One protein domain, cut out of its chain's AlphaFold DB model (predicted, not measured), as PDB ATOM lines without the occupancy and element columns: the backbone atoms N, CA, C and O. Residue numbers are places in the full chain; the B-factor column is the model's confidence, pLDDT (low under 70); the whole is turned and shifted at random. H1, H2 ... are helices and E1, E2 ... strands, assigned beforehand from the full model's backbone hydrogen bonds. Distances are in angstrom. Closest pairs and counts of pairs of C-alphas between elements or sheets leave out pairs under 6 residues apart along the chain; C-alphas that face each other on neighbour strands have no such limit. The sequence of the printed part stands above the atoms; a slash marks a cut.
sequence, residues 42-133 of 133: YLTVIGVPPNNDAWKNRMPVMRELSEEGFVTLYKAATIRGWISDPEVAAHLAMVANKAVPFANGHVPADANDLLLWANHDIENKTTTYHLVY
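Overview. This is residues 42 to 133 of the 133 residues of an uncharacterized protein of Salmonella muenchen (UniProt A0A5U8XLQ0). A strongly twisted sheet of five strands has two helices, H1 and H2, packed over one face, about perpendicular to each other. The hairpin of E4 and E5 runs through the sheet beside E1, with short E2 and E3 at the edges. The printed part has 92 residues, in the order E1, E2, H1, E3, H2, E4, E5; the mixed sheet runs E2, E5, E4, E1, E3. The class is mixed, helices and strands; the whole is compact, with a radius of gyration of the C-alphas of 12.2 A and spans of 32 by 29 by 24 A.

Along the chain. E4, residues 113 to 121, spans 24.4 A, and E5, residues 126 to 132, 19.2 A, ending at C-alpha 132 (268.344, 234.410, 347.547). E1 is residues 42 to 46, from C-alpha 42 (274.344, 234.843, 336.468); E2 is 62 to 65 and E3 79 to 82. H1, residues 67 to 76, spans 14.3 A; H2, residues 86 to 96, 15.0 A.

Arrangement. E4 and E5 are antiparallel, with N 117 and O 130 2.9 A apart, within hydrogen-bond range. E4 and E1 are parallel, N 44 to O 114 at 2.8 A; so are E1 and E3, N 45 to O 80 at 2.9 A. E2 and E5 are antiparallel, N 65 to O 129 at 2.8 A. H1 is 8.7 A over the sheet, slantwise to the strands, at 37 degrees to E4 on the local plane. H2, on the same face, is 8.4 A over it and only just across the strands, at 63 degrees to E4 on the local plane. The helices touch, closest at the C-alphas of Val 71 and Ala 96, 5.5 A. E3, H2, E4 form a split strand-helix-strand unit, two strands running the same way with E1 between them, its crossover left-handed. In H1 and H2 every O i to N i+4 pair is within hydrogen-bond range.

Size, cuts and confidence. The C-alphas of Asp 110 and Asn 124 are farthest apart, 34.3 A. The printed part has no cut. The links E1 to E2 and H2 to E4 are long. Residues 51 to 61 and 103 to 111 have pLDDT under 70.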
ATOM      1  N   TYR A  42     274.478 236.296 336.494       78.12
ATOM      2  CA  TYR A  42     274.344 234.843 336.468       78.12
ATOM      3  C   TYR A  42     273.317 234.382 337.479       78.12
ATOM      4  O   TYR A  42     273.147 234.962 338.544       78.12
ATOM      5  N   LEU A  43     272.604 233.322 337.118       80.38
ATOM      6  CA  LEU A  43     271.739 232.634 338.049       80.38
ATOM      7  C   LEU A  43     272.443 231.346 338.445       80.38
ATOM      8  O   LEU A  43     272.829 230.552 337.578       80.38
ATOM      9  N   THR A  44     272.621 231.165 339.745       82.50
ATOM     10  CA  THR A  44     273.418 230.075 340.278       82.50
ATOM     11  C   THR A  44     272.579 229.169 341.156       82.50
ATOM     12  O   THR A  44     272.011 229.608 342.151       82.50
ATOM     13  N   VAL A  45     272.495 227.892 340.784       84.31
ATOM     14  CA  VAL A  45     271.806 226.886 341.592       84.31
ATOM     15  C   VAL A  45     272.768 226.277 342.612       84.31
ATOM     16  O   VAL A  45     273.881 225.878 342.255       84.31
ATOM     17  N   ILE A  46     272.345 226.215 343.872       82.56
ATOM     18  CA  ILE A  46     273.128 225.675 344.989       82.56
ATOM     19  C   ILE A  46     272.329 224.605 345.739       82.56
ATOM     20  O   ILE A  46     271.115 224.729 345.900       82.56
ATOM     21  N   GLY A  47     273.027 223.560 346.191       77.44
ATOM     22  CA  GLY A  47     272.462 222.492 347.034       77.44
ATOM     23  C   GLY A  47     272.800 222.623 348.522       77.44
ATOM     24  O   GLY A  47     272.382 221.797 349.320       77.44
ATOM     25  N   VAL A  48     273.575 223.643 348.903       75.50
ATOM     26  CA  VAL A  48     273.996 223.890 350.289       75.50
ATOM     27  C   VAL A  48     273.463 225.236 350.779       75.50
ATOM     28  O   VAL A  48     273.356 226.164 349.972       75.50
ATOM     29  N   PRO A  49     273.151 225.381 352.081       73.31
ATOM     30  CA  PRO A  49     272.667 226.644 352.620       73.31
ATOM     31  C   PRO A  49     273.698 227.768 352.409       73.31
ATOM     32  O   PRO A  49     274.883 227.568 352.699       73.31
ATOM     33  N   PRO A  50     273.286 228.974 351.981       70.88
ATOM     34  CA  PRO A  50     274.185 230.118 351.808       70.88
ATOM     35  C   PRO A  50     274.506 230.790 353.160       70.88
ATOM     36  O   PRO A  50     274.283 231.981 353.351       70.88
ATOM     37  N   ASN A  51     274.984 230.020 354.141       66.75
ATOM     38  CA  ASN A  51     275.176 230.458 355.533       66.75
ATOM     39  C   ASN A  51     276.642 230.754 355.915       66.75
ATOM     40  O   ASN A  51     276.907 231.161 357.049       66.75
ATOM     41  N   ASN A  52     277.594 230.560 354.997       60.41
ATOM     42  CA  ASN A  52     279.011 230.830 355.250       60.41
ATOM     43  C   ASN A  52     279.372 232.323 355.062       60.41
ATOM     44  O   ASN A  52     278.651 233.083 354.412       60.41
ATOM     45  N   ASP A  53     280.500 232.746 355.637       57.91
ATOM     46  CA  ASP A  53     280.930 234.154 355.651       57.91
ATOM     47  C   ASP A  53     281.179 234.752 354.254       57.91
ATOM     48  O   ASP A  53     281.096 235.968 354.098       57.91
ATOM     49  N   ALA A  54     281.403 233.929 353.222       56.31
ATOM     50  CA  ALA A  54     281.543 234.403 351.844       56.31
ATOM     51  C   ALA A  54     280.217 234.925 351.255       56.31
ATOM     52  O   ALA A  54     280.235 235.669 350.275       56.31
ATOM     53  N   TRP A  55     279.075 234.576 351.861       57.88
ATOM     54  CA  TRP A  55     277.733 234.957 351.405       57.88
ATOM     55  C   TRP A  55     277.105 236.103 352.195       57.88
ATOM     56  O   TRP A  55     276.256 236.809 351.663       57.88
ATOM     57  N   LYS A  56     277.534 236.318 353.447       48.34
ATOM     58  CA  LYS A  56     276.926 237.293 354.377       48.34
ATOM     59  C   LYS A  56     276.949 238.744 353.888       48.34
ATOM     60  O   LYS A  56     276.145 239.544 354.351       48.34
ATOM     61  N   ASN A  57     277.852 239.082 352.966       50.03
ATOM     62  CA  ASN A  57     277.966 240.431 352.398       50.03
ATOM     63  C   ASN A  57     277.053 240.669 351.182       50.03
ATOM     64  O   ASN A  57     277.123 241.723 350.552       50.03
ATOM     65  N   ARG A  58     276.205 239.699 350.840       54.06
ATOM     66  CA  ARG A  58     275.208 239.781 349.770       54.06
ATOM     67  C   ARG A  58     273.840 239.759 350.423       54.06
ATOM     68  O   ARG A  58     273.703 239.149 351.481       54.06
ATOM     69  N   MET A  59     272.889 240.507 349.870       54.53
ATOM     70  CA  MET A  59     271.599 240.742 350.516       54.53
ATOM     71  C   MET A  59     271.005 239.389 350.966       54.53
ATOM     72  O   MET A  59     270.852 238.464 350.178       54.53
ATOM     73  N   PRO A  60     270.802 239.159 352.272       60.72
ATOM     74  CA  PRO A  60     270.294 237.881 352.732       60.72
ATOM     75  C   PRO A  60     268.790 238.033 352.882       60.72
ATOM     76  O   PRO A  60     268.258 237.967 353.990       60.72
ATOM     77  N   VAL A  61     268.094 238.278 351.771       65.88
ATOM     78  CA  VAL A  61     266.652 238.065 351.754       65.88
ATOM     79  C   VAL A  61     266.393 236.729 351.091       65.88
ATOM     80  O   VAL A  61     266.619 236.520 349.903       65.88
ATOM     81  N   MET A  62     265.925 235.796 351.908       74.94
ATOM     82  CA  MET A  62     265.516 234.480 351.464       74.94
ATOM     83  C   MET A  62     264.007 234.470 351.289       74.94
ATOM     84  O   MET A  62     263.259 234.812 352.210       74.94
ATOM     85  N   ARG A  63     263.550 234.055 350.111       81.00
ATOM     86  CA  ARG A  63     262.128 233.873 349.832       81.00
ATOM     87  C   ARG A  63     261.871 232.447 349.391       81.00
ATOM     88  O   ARG A  63     262.505 231.968 348.461       81.00
ATOM     89  N   GLU A  64     260.931 231.789 350.052       86.31
ATOM     90  CA  GLU A  64     260.422 230.496 349.610       86.31
ATOM     91  C   GLU A  64     259.638 230.635 348.301       86.31
ATOM     92  O   GLU A  64     258.853 231.571 348.124       86.31
ATOM     93  N   LEU A  65     259.890 229.705 347.386       87.19
ATOM     94  CA  LEU A  65     259.211 229.554 346.110       87.19
ATOM     95  C   LEU A  65     258.470 228.215 346.088       87.19
ATOM     96  O   LEU A  65     258.892 227.245 346.715       87.19
ATOM     97  N   SER A  66     257.406 228.137 345.290       88.81
ATOM     98  CA  SER A  66     256.873 226.838 344.883       88.81
ATOM     99  C   SER A  66     257.868 226.118 343.962       88.81
ATOM    100  O   SER A  66     258.674 226.756 343.279       88.81
ATOM    101  N   GLU A  67     257.773 224.786 343.886       89.69
ATOM    102  CA  GLU A  67     258.569 223.986 342.942       89.69
ATOM    103  C   GLU A  67     258.375 224.465 341.496       89.69
ATOM    104  O   GLU A  67     259.341 224.635 340.754       89.69
ATOM    105  N   GLU A  68     257.133 224.766 341.111       88.00
ATOM    106  CA  GLU A  68     256.804 225.287 339.783       88.00
ATOM    107  C   GLU A  68     257.501 226.626 339.497       88.00
ATOM    108  O   GLU A  68     258.098 226.800 338.429       88.00
ATOM    109  N   GLY A  69     257.482 227.558 340.456       87.19
ATOM    110  CA  GLY A  69     258.140 228.858 340.317       87.19
ATOM    111  C   GLY A  69     259.657 228.718 340.190       87.19
ATOM    112  O   GLY A  69     260.277 229.329 339.315       87.19
ATOM    113  N   PHE A  70     260.252 227.844 341.003       89.06
ATOM    114  CA  PHE A  70     261.678 227.533 340.941       89.06
ATOM    115  C   PHE A  70     262.076 226.904 339.599       89.06
ATOM    116  O   PHE A  70     263.039 227.337 338.962       89.06
ATOM    117  N   VAL A  71     261.329 225.900 339.132       88.44
ATOM    118  CA  VAL A  71     261.600 225.208 337.863       88.44
ATOM    119  C   VAL A  71     261.451 226.154 336.673       88.44
ATOM    120  O   VAL A  71     262.238 226.079 335.724       88.44
ATOM    121  N   THR A  72     260.480 227.064 336.717       88.19
ATOM    122  CA  THR A  72     260.255 228.062 335.663       88.19
ATOM    123  C   THR A  72     261.449 229.009 335.538       88.19
ATOM    124  O   THR A  72     262.015 229.146 334.448       88.19
ATOM    125  N   LEU A  73     261.919 229.560 336.661       87.25
ATOM    126  CA  LEU A  73     263.165 230.334 336.742       87.25
ATOM    127  C   LEU A  73     264.362 229.554 336.193       87.25
ATOM    128  O   LEU A  73     265.094 230.026 335.316       87.25
ATOM    129  N   TYR A  74     264.531 228.326 336.680       87.69
ATOM    130  CA  TYR A  74     265.637 227.454 336.311       87.69
ATOM    131  C   TYR A  74     265.672 227.160 334.804       87.69
ATOM    132  O   TYR A  74     266.742 227.111 334.190       87.69
ATOM    133  N   LYS A  75     264.513 226.979 334.164       86.00
ATOM    134  CA  LYS A  75     264.396 226.738 332.716       86.00
ATOM    135  C   LYS A  75     264.674 227.987 331.881       86.00
ATOM    136  O   LYS A  75     265.260 227.859 330.796       86.00
ATOM    137  N   ALA A  76     264.273 229.159 332.362       85.06
ATOM    138  CA  ALA A  76     264.419 230.418 331.638       85.06
ATOM    139  C   ALA A  76     265.871 230.910 331.584       85.06
ATOM    140  O   ALA A  76     266.342 231.365 330.538       85.06
ATOM    141  N   ALA A  77     266.611 230.737 332.677       84.25
ATOM    142  CA  ALA A  77     267.975 231.228 332.801       84.25
ATOM    143  C   ALA A  77     269.039 230.268 332.233       84.25
ATOM    144  O   ALA A  77     268.892 229.037 332.187       84.25
ATOM    145  N   THR A  78     270.172 230.848 331.844       82.50
ATOM    146  CA  THR A  78     271.448 230.137 331.798       82.50
ATOM    147  C   THR A  78     271.936 229.958 333.228       82.50
ATOM    148  O   THR A  78     272.070 230.930 333.972       82.50
ATOM    149  N   ILE A  79     272.184 228.707 333.605       80.69
ATOM    150  CA  ILE A  79     272.462 228.329 334.986       80.69
ATOM    151  C   ILE A  79     273.945 228.029 335.152       80.69
ATOM    152  O   ILE A  79     274.510 227.230 334.401       80.69
ATOM    153  N   ARG A  80     274.556 228.627 336.172       79.00
ATOM    154  CA  ARG A  80     275.760 228.083 336.806       79.00
ATOM    155  C   ARG A  80     275.308 227.160 337.931       79.00
ATOM    156  O   ARG A  80     274.344 227.467 338.620       79.00
ATOM    157  N   GLY A  81     275.945 226.013 338.107       73.31
ATOM    158  CA  GLY A  81     275.524 225.061 339.134       73.31
ATOM    159  C   GLY A  81     276.667 224.705 340.047       73.31
ATOM    160  O   GLY A  81     277.762 224.422 339.572       73.31
ATOM    161  N   TRP A  82     276.371 224.717 341.340       77.50
ATOM    162  CA  TRP A  82     277.195 224.164 342.408       77.50
ATOM    163  C   TRP A  82     276.298 223.272 343.262       77.50
ATOM    164  O   TRP A  82     276.009 223.553 344.427       77.50
ATOM    165  N   ILE A  83     275.767 222.227 342.630       79.75
ATOM    166  CA  ILE A  83     275.045 221.176 343.337       79.75
ATOM    167  C   ILE A  83     276.027 220.044 343.586       79.75
ATOM    168  O   ILE A  83     276.509 219.421 342.640       79.75
ATOM    169  N   SER A  84     276.324 219.820 344.863       75.06
ATOM    170  CA  SER A  84     277.163 218.721 345.342       75.06
ATOM    171  C   SER A  84     276.348 217.504 345.774       75.06
ATOM    172  O   SER A  84     276.893 216.407 345.839       75.06
ATOM    173  N   ASP A  85     275.060 217.690 346.074       79.88
ATOM    174  CA  ASP A  85     274.152 216.619 346.479       79.88
ATOM    175  C   ASP A  85     273.556 215.916 345.238       79.88
ATOM    176  O   ASP A  85     272.832 216.548 344.457       79.88
ATOM    177  N   PRO A  86     273.856 214.619 345.018       81.38
ATOM    178  CA  PRO A  86     273.328 213.864 343.888       81.38
ATOM    179  C   PRO A  86     271.803 213.723 343.897       81.38
ATOM    180  O   PRO A  86     271.206 213.668 342.821       81.38
ATOM    181  N   GLU A  87     271.164 213.667 345.067       82.75
ATOM    182  CA  GLU A  87     269.711 213.514 345.192       82.75
ATOM    183  C   GLU A  87     269.003 214.807 344.788       82.75
ATOM    184  O   GLU A  87     268.092 214.774 343.956       82.75
ATOM    185  N   VAL A  88     269.498 215.960 345.259       83.12
ATOM    186  CA  VAL A  88     269.033 217.284 344.806       83.12
ATOM    187  C   VAL A  88     269.189 217.409 343.291       83.12
ATOM    188  O   VAL A  88     268.266 217.840 342.597       83.12
ATOM    189  N   ALA A  89     270.352 217.025 342.757       83.88
ATOM    190  CA  ALA A  89     270.627 217.123 341.329       83.88
ATOM    191  C   ALA A  89     269.705 216.218 340.497       83.88
ATOM    192  O   ALA A  89     269.184 216.660 339.472       83.88
ATOM    193  N   ALA A  90     269.478 214.978 340.936       84.50
ATOM    194  CA  ALA A  90     268.581 214.039 340.270       84.50
ATOM    195  C   ALA A  90     267.124 214.519 340.311       84.50
ATOM    196  O   ALA A  90     266.453 214.515 339.276       84.50
ATOM    197  N   HIS A  91     266.658 214.990 341.472       85.81
ATOM    198  CA  HIS A  91     265.314 215.542 341.633       85.81
ATOM    199  C   HIS A  91     265.098 216.739 340.710       85.81
ATOM    200  O   HIS A  91     264.169 216.739 339.905       85.81
ATOM    201  N   LEU A  92     266.010 217.715 340.736       85.06
ATOM    202  CA  LEU A  92     265.947 218.891 339.868       85.06
ATOM    203  C   LEU A  92     266.003 218.532 338.383       85.06
ATOM    204  O   LEU A  92     265.243 219.097 337.598       85.06
ATOM    205  N   ALA A  93     266.862 217.591 337.986       85.88
ATOM    206  CA  ALA A  93     266.937 217.142 336.600       85.88
ATOM    207  C   ALA A  93     265.606 216.534 336.133       85.88
ATOM    208  O   ALA A  93     265.180 216.794 335.005       85.88
ATOM    209  N   MET A  94     264.935 215.784 337.012       87.12
ATOM    210  CA  MET A  94     263.622 215.194 336.764       87.12
ATOM    211  C   MET A  94     262.531 216.267 336.654       87.12
ATOM    212  O   MET A  94     261.872 216.350 335.617       87.12
ATOM    213  N   VAL A  95     262.356 217.122 337.669       87.12
ATOM    214  CA  VAL A  95     261.257 218.111 337.683       87.12
ATOM    215  C   VAL A  95     261.457 219.218 336.644       87.12
ATOM    216  O   VAL A  95     260.499 219.704 336.036       87.12
ATOM    217  N   ALA A  96     262.707 219.587 336.356       86.12
ATOM    218  CA  ALA A  96     263.014 220.585 335.345       86.12
ATOM    219  C   ALA A  96     263.153 220.015 333.930       86.12
ATOM    220  O   ALA A  96     263.217 220.803 332.987       86.12
ATOM    221  N   ASN A  97     263.210 218.692 333.748       86.69
ATOM    222  CA  ASN A  97     263.518 218.059 332.459       86.69
ATOM    223  C   ASN A  97     264.693 218.757 331.729       86.69
ATOM    224  O   ASN A  97     264.636 219.064 330.535       86.69
ATOM    225  N   LYS A  98     265.723 219.129 332.493       83.50
ATOM    226  CA  LYS A  98     266.874 219.928 332.054       83.50
ATOM    227  C   LYS A  98     268.085 219.472 332.852       83.50
ATOM    228  O   LYS A  98     268.001 219.333 334.067       83.50
ATOM    229  N   ALA A  99     269.208 219.258 332.166       80.50
ATOM    230  CA  ALA A  99     270.445 218.834 332.811       80.50
ATOM    231  C   ALA A  99     270.831 219.804 333.935       80.50
ATOM    232  O   ALA A  99     270.759 221.024 333.760       80.50
ATOM    233  N   VAL A 100     271.230 219.247 335.077       77.94
ATOM    234  CA  VAL A 100     271.705 220.007 336.231       77.94
ATOM    235  C   VAL A 100     273.225 220.064 336.189       77.94
ATOM    236  O   VAL A 100     273.856 219.015 336.043       77.94
ATOM    237  N   PRO A 101     273.839 221.255 336.300       71.25
ATOM    238  CA  PRO A 101     275.282 221.353 336.408       71.25
ATOM    239  C   PRO A 101     275.704 220.804 337.773       71.25
ATOM    240  O   PRO A 101     275.592 221.477 338.798       71.25
ATOM    241  N   PHE A 102     276.144 219.547 337.774       70.31
ATOM    242  CA  PHE A 102     276.734 218.902 338.936       70.31
ATOM    243  C   PHE A 102     278.193 219.345 339.039       70.31
ATOM    244  O   PHE A 102     279.009 219.027 338.171       70.31
ATOM    245  N   ALA A 103     278.511 220.122 340.067       68.94
ATOM    246  CA  ALA A 103     279.859 220.620 340.284       68.94
ATOM    247  C   ALA A 103     280.128 220.746 341.780       68.94
ATOM    248  O   ALA A 103     279.389 221.409 342.508       68.94
ATOM    249  N   ASN A 104     281.237 220.149 342.214       65.38
ATOM    250  CA  ASN A 104     281.777 220.373 343.545       65.38
ATOM    251  C   ASN A 104     282.549 221.694 343.545       65.38
ATOM    252  O   ASN A 104     283.571 221.824 342.870       65.38
ATOM    253  N   GLY A 105     282.070 222.671 344.308       64.44
ATOM    254  CA  GLY A 105     282.781 223.918 344.553       64.44
ATOM    255  C   GLY A 105     281.886 224.991 345.154       64.44
ATOM    256  O   GLY A 105     280.888 224.683 345.798       64.44
ATOM    257  N   HIS A 106     282.288 226.247 344.989       66.25
ATOM    258  CA  HIS A 106     281.688 227.387 345.669       66.25
ATOM    259  C   HIS A 106     281.449 228.512 344.669       66.25
ATOM    260  O   HIS A 106     282.231 228.695 343.733       66.25
ATOM    261  N   VAL A 107     280.400 229.302 344.890       67.06
ATOM    262  CA  VAL A 107     280.208 230.529 344.115       67.06
ATOM    263  C   VAL A 107     281.328 231.509 344.459       67.06
ATOM    264  O   VAL A 107     281.622 231.697 345.642       67.06
ATOM    265  N   PRO A 108     281.971 232.129 343.457       66.44
ATOM    266  CA  PRO A 108     283.008 233.119 343.709       66.44
ATOM    267  C   PRO A 108     282.469 234.301 344.524       66.44
ATOM    268  O   PRO A 108     281.380 234.801 344.240       66.44
ATOM    269  N   ALA A 109     283.265 234.791 345.478       61.72
ATOM    270  CA  ALA A 109     282.895 235.886 346.382       61.72
ATOM    271  C   ALA A 109     282.504 237.199 345.667       61.72
ATOM    272  O   ALA A 109     281.776 238.007 346.243       61.72
ATOM    273  N   ASP A 110     282.892 237.367 344.396       61.66
ATOM    274  CA  ASP A 110     282.637 238.558 343.567       61.66
ATOM    275  C   ASP A 110     281.681 238.305 342.382       61.66
ATOM    276  O   ASP A 110     281.472 239.177 341.542       61.66
ATOM    277  N   ALA A 111     281.077 237.116 342.270       62.81
ATOM    278  CA  ALA A 111     280.157 236.811 341.171       62.81
ATOM    279  C   ALA A 111     278.849 237.627 341.286       62.81
ATOM    280  O   ALA A 111     278.216 237.573 342.333       62.81
ATOM    281  N   ASN A 112     278.426 238.389 340.274       70.19
ATOM    282  CA  ASN A 112     277.155 239.128 340.328       70.19
ATOM    283  C   ASN A 112     275.976 238.164 340.083       70.19
ATOM    284  O   ASN A 112     275.474 238.037 338.961       70.19
ATOM    285  N   ASP A 113     275.617 237.410 341.126       74.06
ATOM    286  CA  ASP A 113     274.811 236.196 341.016       74.06
ATOM    287  C   ASP A 113     273.524 236.278 341.845       74.06
ATOM    288  O   ASP A 113     273.558 236.584 343.038       74.06
ATOM    289  N   LEU A 114     272.409 235.905 341.217       79.50
ATOM    290  CA  LEU A 114     271.156 235.549 341.880       79.50
ATOM    291  C   LEU A 114     271.199 234.059 342.229       79.50
ATOM    292  O   LEU A 114     271.535 233.244 341.361       79.50
ATOM    293  N   LEU A 115     270.844 233.670 343.452       82.31
ATOM    294  CA  LEU A 115     270.942 232.270 343.865       82.31
ATOM    295  C   LEU A 115     269.578 231.590 343.895       82.31
ATOM    296  O   LEU A 115     268.609 232.095 344.464       82.31
ATOM    297  N   LEU A 116     269.546 230.391 343.329       86.75
ATOM    298  CA  LEU A 116     268.464 229.434 343.481       86.75
ATOM    299  C   LEU A 116     268.926 228.324 344.415       86.75
ATOM    300  O   LEU A 116     269.780 227.513 344.060       86.75
ATOM    301  N   TRP A 117     268.359 228.278 345.611       87.81
ATOM    302  CA  TRP A 117     268.670 227.241 346.583       87.81
ATOM    303  C   TRP A 117     267.593 226.161 346.557       87.81
ATOM    304  O   TRP A 117     266.425 226.435 346.828       87.81
ATOM    305  N   ALA A 118     267.998 224.941 346.213       88.38
ATOM    306  CA  ALA A 118     267.191 223.743 346.394       88.38
ATOM    307  C   ALA A 118     267.751 222.979 347.594       88.38
ATOM    308  O   ALA A 118     268.877 222.483 347.552       88.38
ATOM    309  N   ASN A 119     266.982 222.935 348.675       86.50
ATOM    310  CA  ASN A 119     267.372 222.308 349.924       86.50
ATOM    311  C   ASN A 119     266.647 220.976 350.065       86.50
ATOM    312  O   ASN A 119     265.434 220.978 350.266       86.50
ATOM    313  N   HIS A 120     267.367 219.863 349.955       84.31
ATOM    314  CA  HIS A 120     266.787 218.550 350.208       84.31
ATOM    315  C   HIS A 120     267.016 218.143 351.662       84.31
ATOM    316  O   HIS A 120     268.150 218.041 352.127       84.31
ATOM    317  N   ASP A 121     265.926 217.920 352.380       83.25
ATOM    318  CA  ASP A 121     265.924 217.295 353.690       83.25
ATOM    319  C   ASP A 121     265.887 215.775 353.499       83.25
ATOM    320  O   ASP A 121     264.857 215.203 353.138       83.25
ATOM    321  N   ILE A 122     267.026 215.129 353.743       76.44
ATOM    322  CA  ILE A 122     267.202 213.680 353.581       76.44
ATOM    323  C   ILE A 122     266.323 212.898 354.569       76.44
ATOM    324  O   ILE A 122     265.803 211.832 354.232       76.44
ATOM    325  N   GLU A 123     266.143 213.409 355.791       81.81
ATOM    326  CA  GLU A 123     265.382 212.715 356.835       81.81
ATOM    327  C   GLU A 123     263.892 212.694 356.492       81.81
ATOM    328  O   GLU A 123     263.235 211.653 356.600       81.81
ATOM    329  N   ASN A 124     263.376 213.826 356.015       83.81
ATOM    330  CA  ASN A 124     261.963 213.993 355.677       83.81
ATOM    331  C   ASN A 124     261.644 213.719 354.200       83.81
ATOM    332  O   ASN A 124     260.469 213.651 353.832       83.81
ATOM    333  N   LYS A 125     262.665 213.516 353.356       81.62
ATOM    334  CA  LYS A 125     262.565 213.342 351.896       81.62
ATOM    335  C   LYS A 125     261.807 214.477 351.210       81.62
ATOM    336  O   LYS A 125     261.039 214.248 350.273       81.62
ATOM    337  N   THR A 126     262.001 215.702 351.680       85.38
ATOM    338  CA  THR A 126     261.338 216.900 351.155       85.38
ATOM    339  C   THR A 126     262.359 217.852 350.558       85.38
ATOM    340  O   THR A 126     263.479 217.959 351.042       85.38
ATOM    341  N   THR A 127     261.976 218.563 349.500       87.00
ATOM    342  CA  THR A 127     262.814 219.610 348.908       87.00
ATOM    343  C   THR A 127     262.113 220.948 349.056       87.00
ATOM    344  O   THR A 127     260.983 221.101 348.592       87.00
ATOM    345  N   THR A 128     262.772 221.916 349.688       89.12
ATOM    346  CA  THR A 128     262.310 223.306 349.730       89.12
ATOM    347  C   THR A 128     263.107 224.153 348.751       89.12
ATOM    348  O   THR A 128     264.280 223.892 348.469       89.12
ATOM    349  N   TYR A 129     262.447 225.166 348.200       89.56
ATOM    350  CA  TYR A 129     262.991 225.982 347.128       89.56
ATOM    351  C   TYR A 129     263.026 227.433 347.549       89.56
ATOM    352  O   TYR A 129     262.030 227.972 348.030       89.56
ATOM    353  N   HIS A 130     264.164 228.078 347.332       87.38
ATOM    354  CA  HIS A 130     264.353 229.455 347.736       87.38
ATOM    355  C   HIS A 130     265.046 230.277 346.655       87.38
ATOM    356  O   HIS A 130     265.944 229.804 345.956       87.38
ATOM    357  N   LEU A 131     264.637 231.539 346.570       83.88
ATOM    358  CA  LEU A 131     265.379 232.598 345.905       83.88
ATOM    359  C   LEU A 131     266.177 233.369 346.957       83.88
ATOM    360  O   LEU A 131     265.618 233.733 347.996       83.88
ATOM    361  N   VAL A 132     267.456 233.620 346.682       79.81
ATOM    362  CA  VAL A 132     268.344 234.410 347.547       79.81
ATOM    363  C   VAL A 132     269.041 235.473 346.694       79.81
ATOM    364  O   VAL A 132     269.594 235.141 345.639       79.81
ATOM    365  N   TYR A 133     268.967 236.738 347.115       73.00
ATOM    366  CA  TYR A 133     269.370 237.915 346.332       73.00
ATOM    367  C   TYR A 133     269.969 239.009 347.199       73.00
ATOM    368  O   TYR A 133     269.332 239.300 348.231       73.00
TER     369      TYR A 133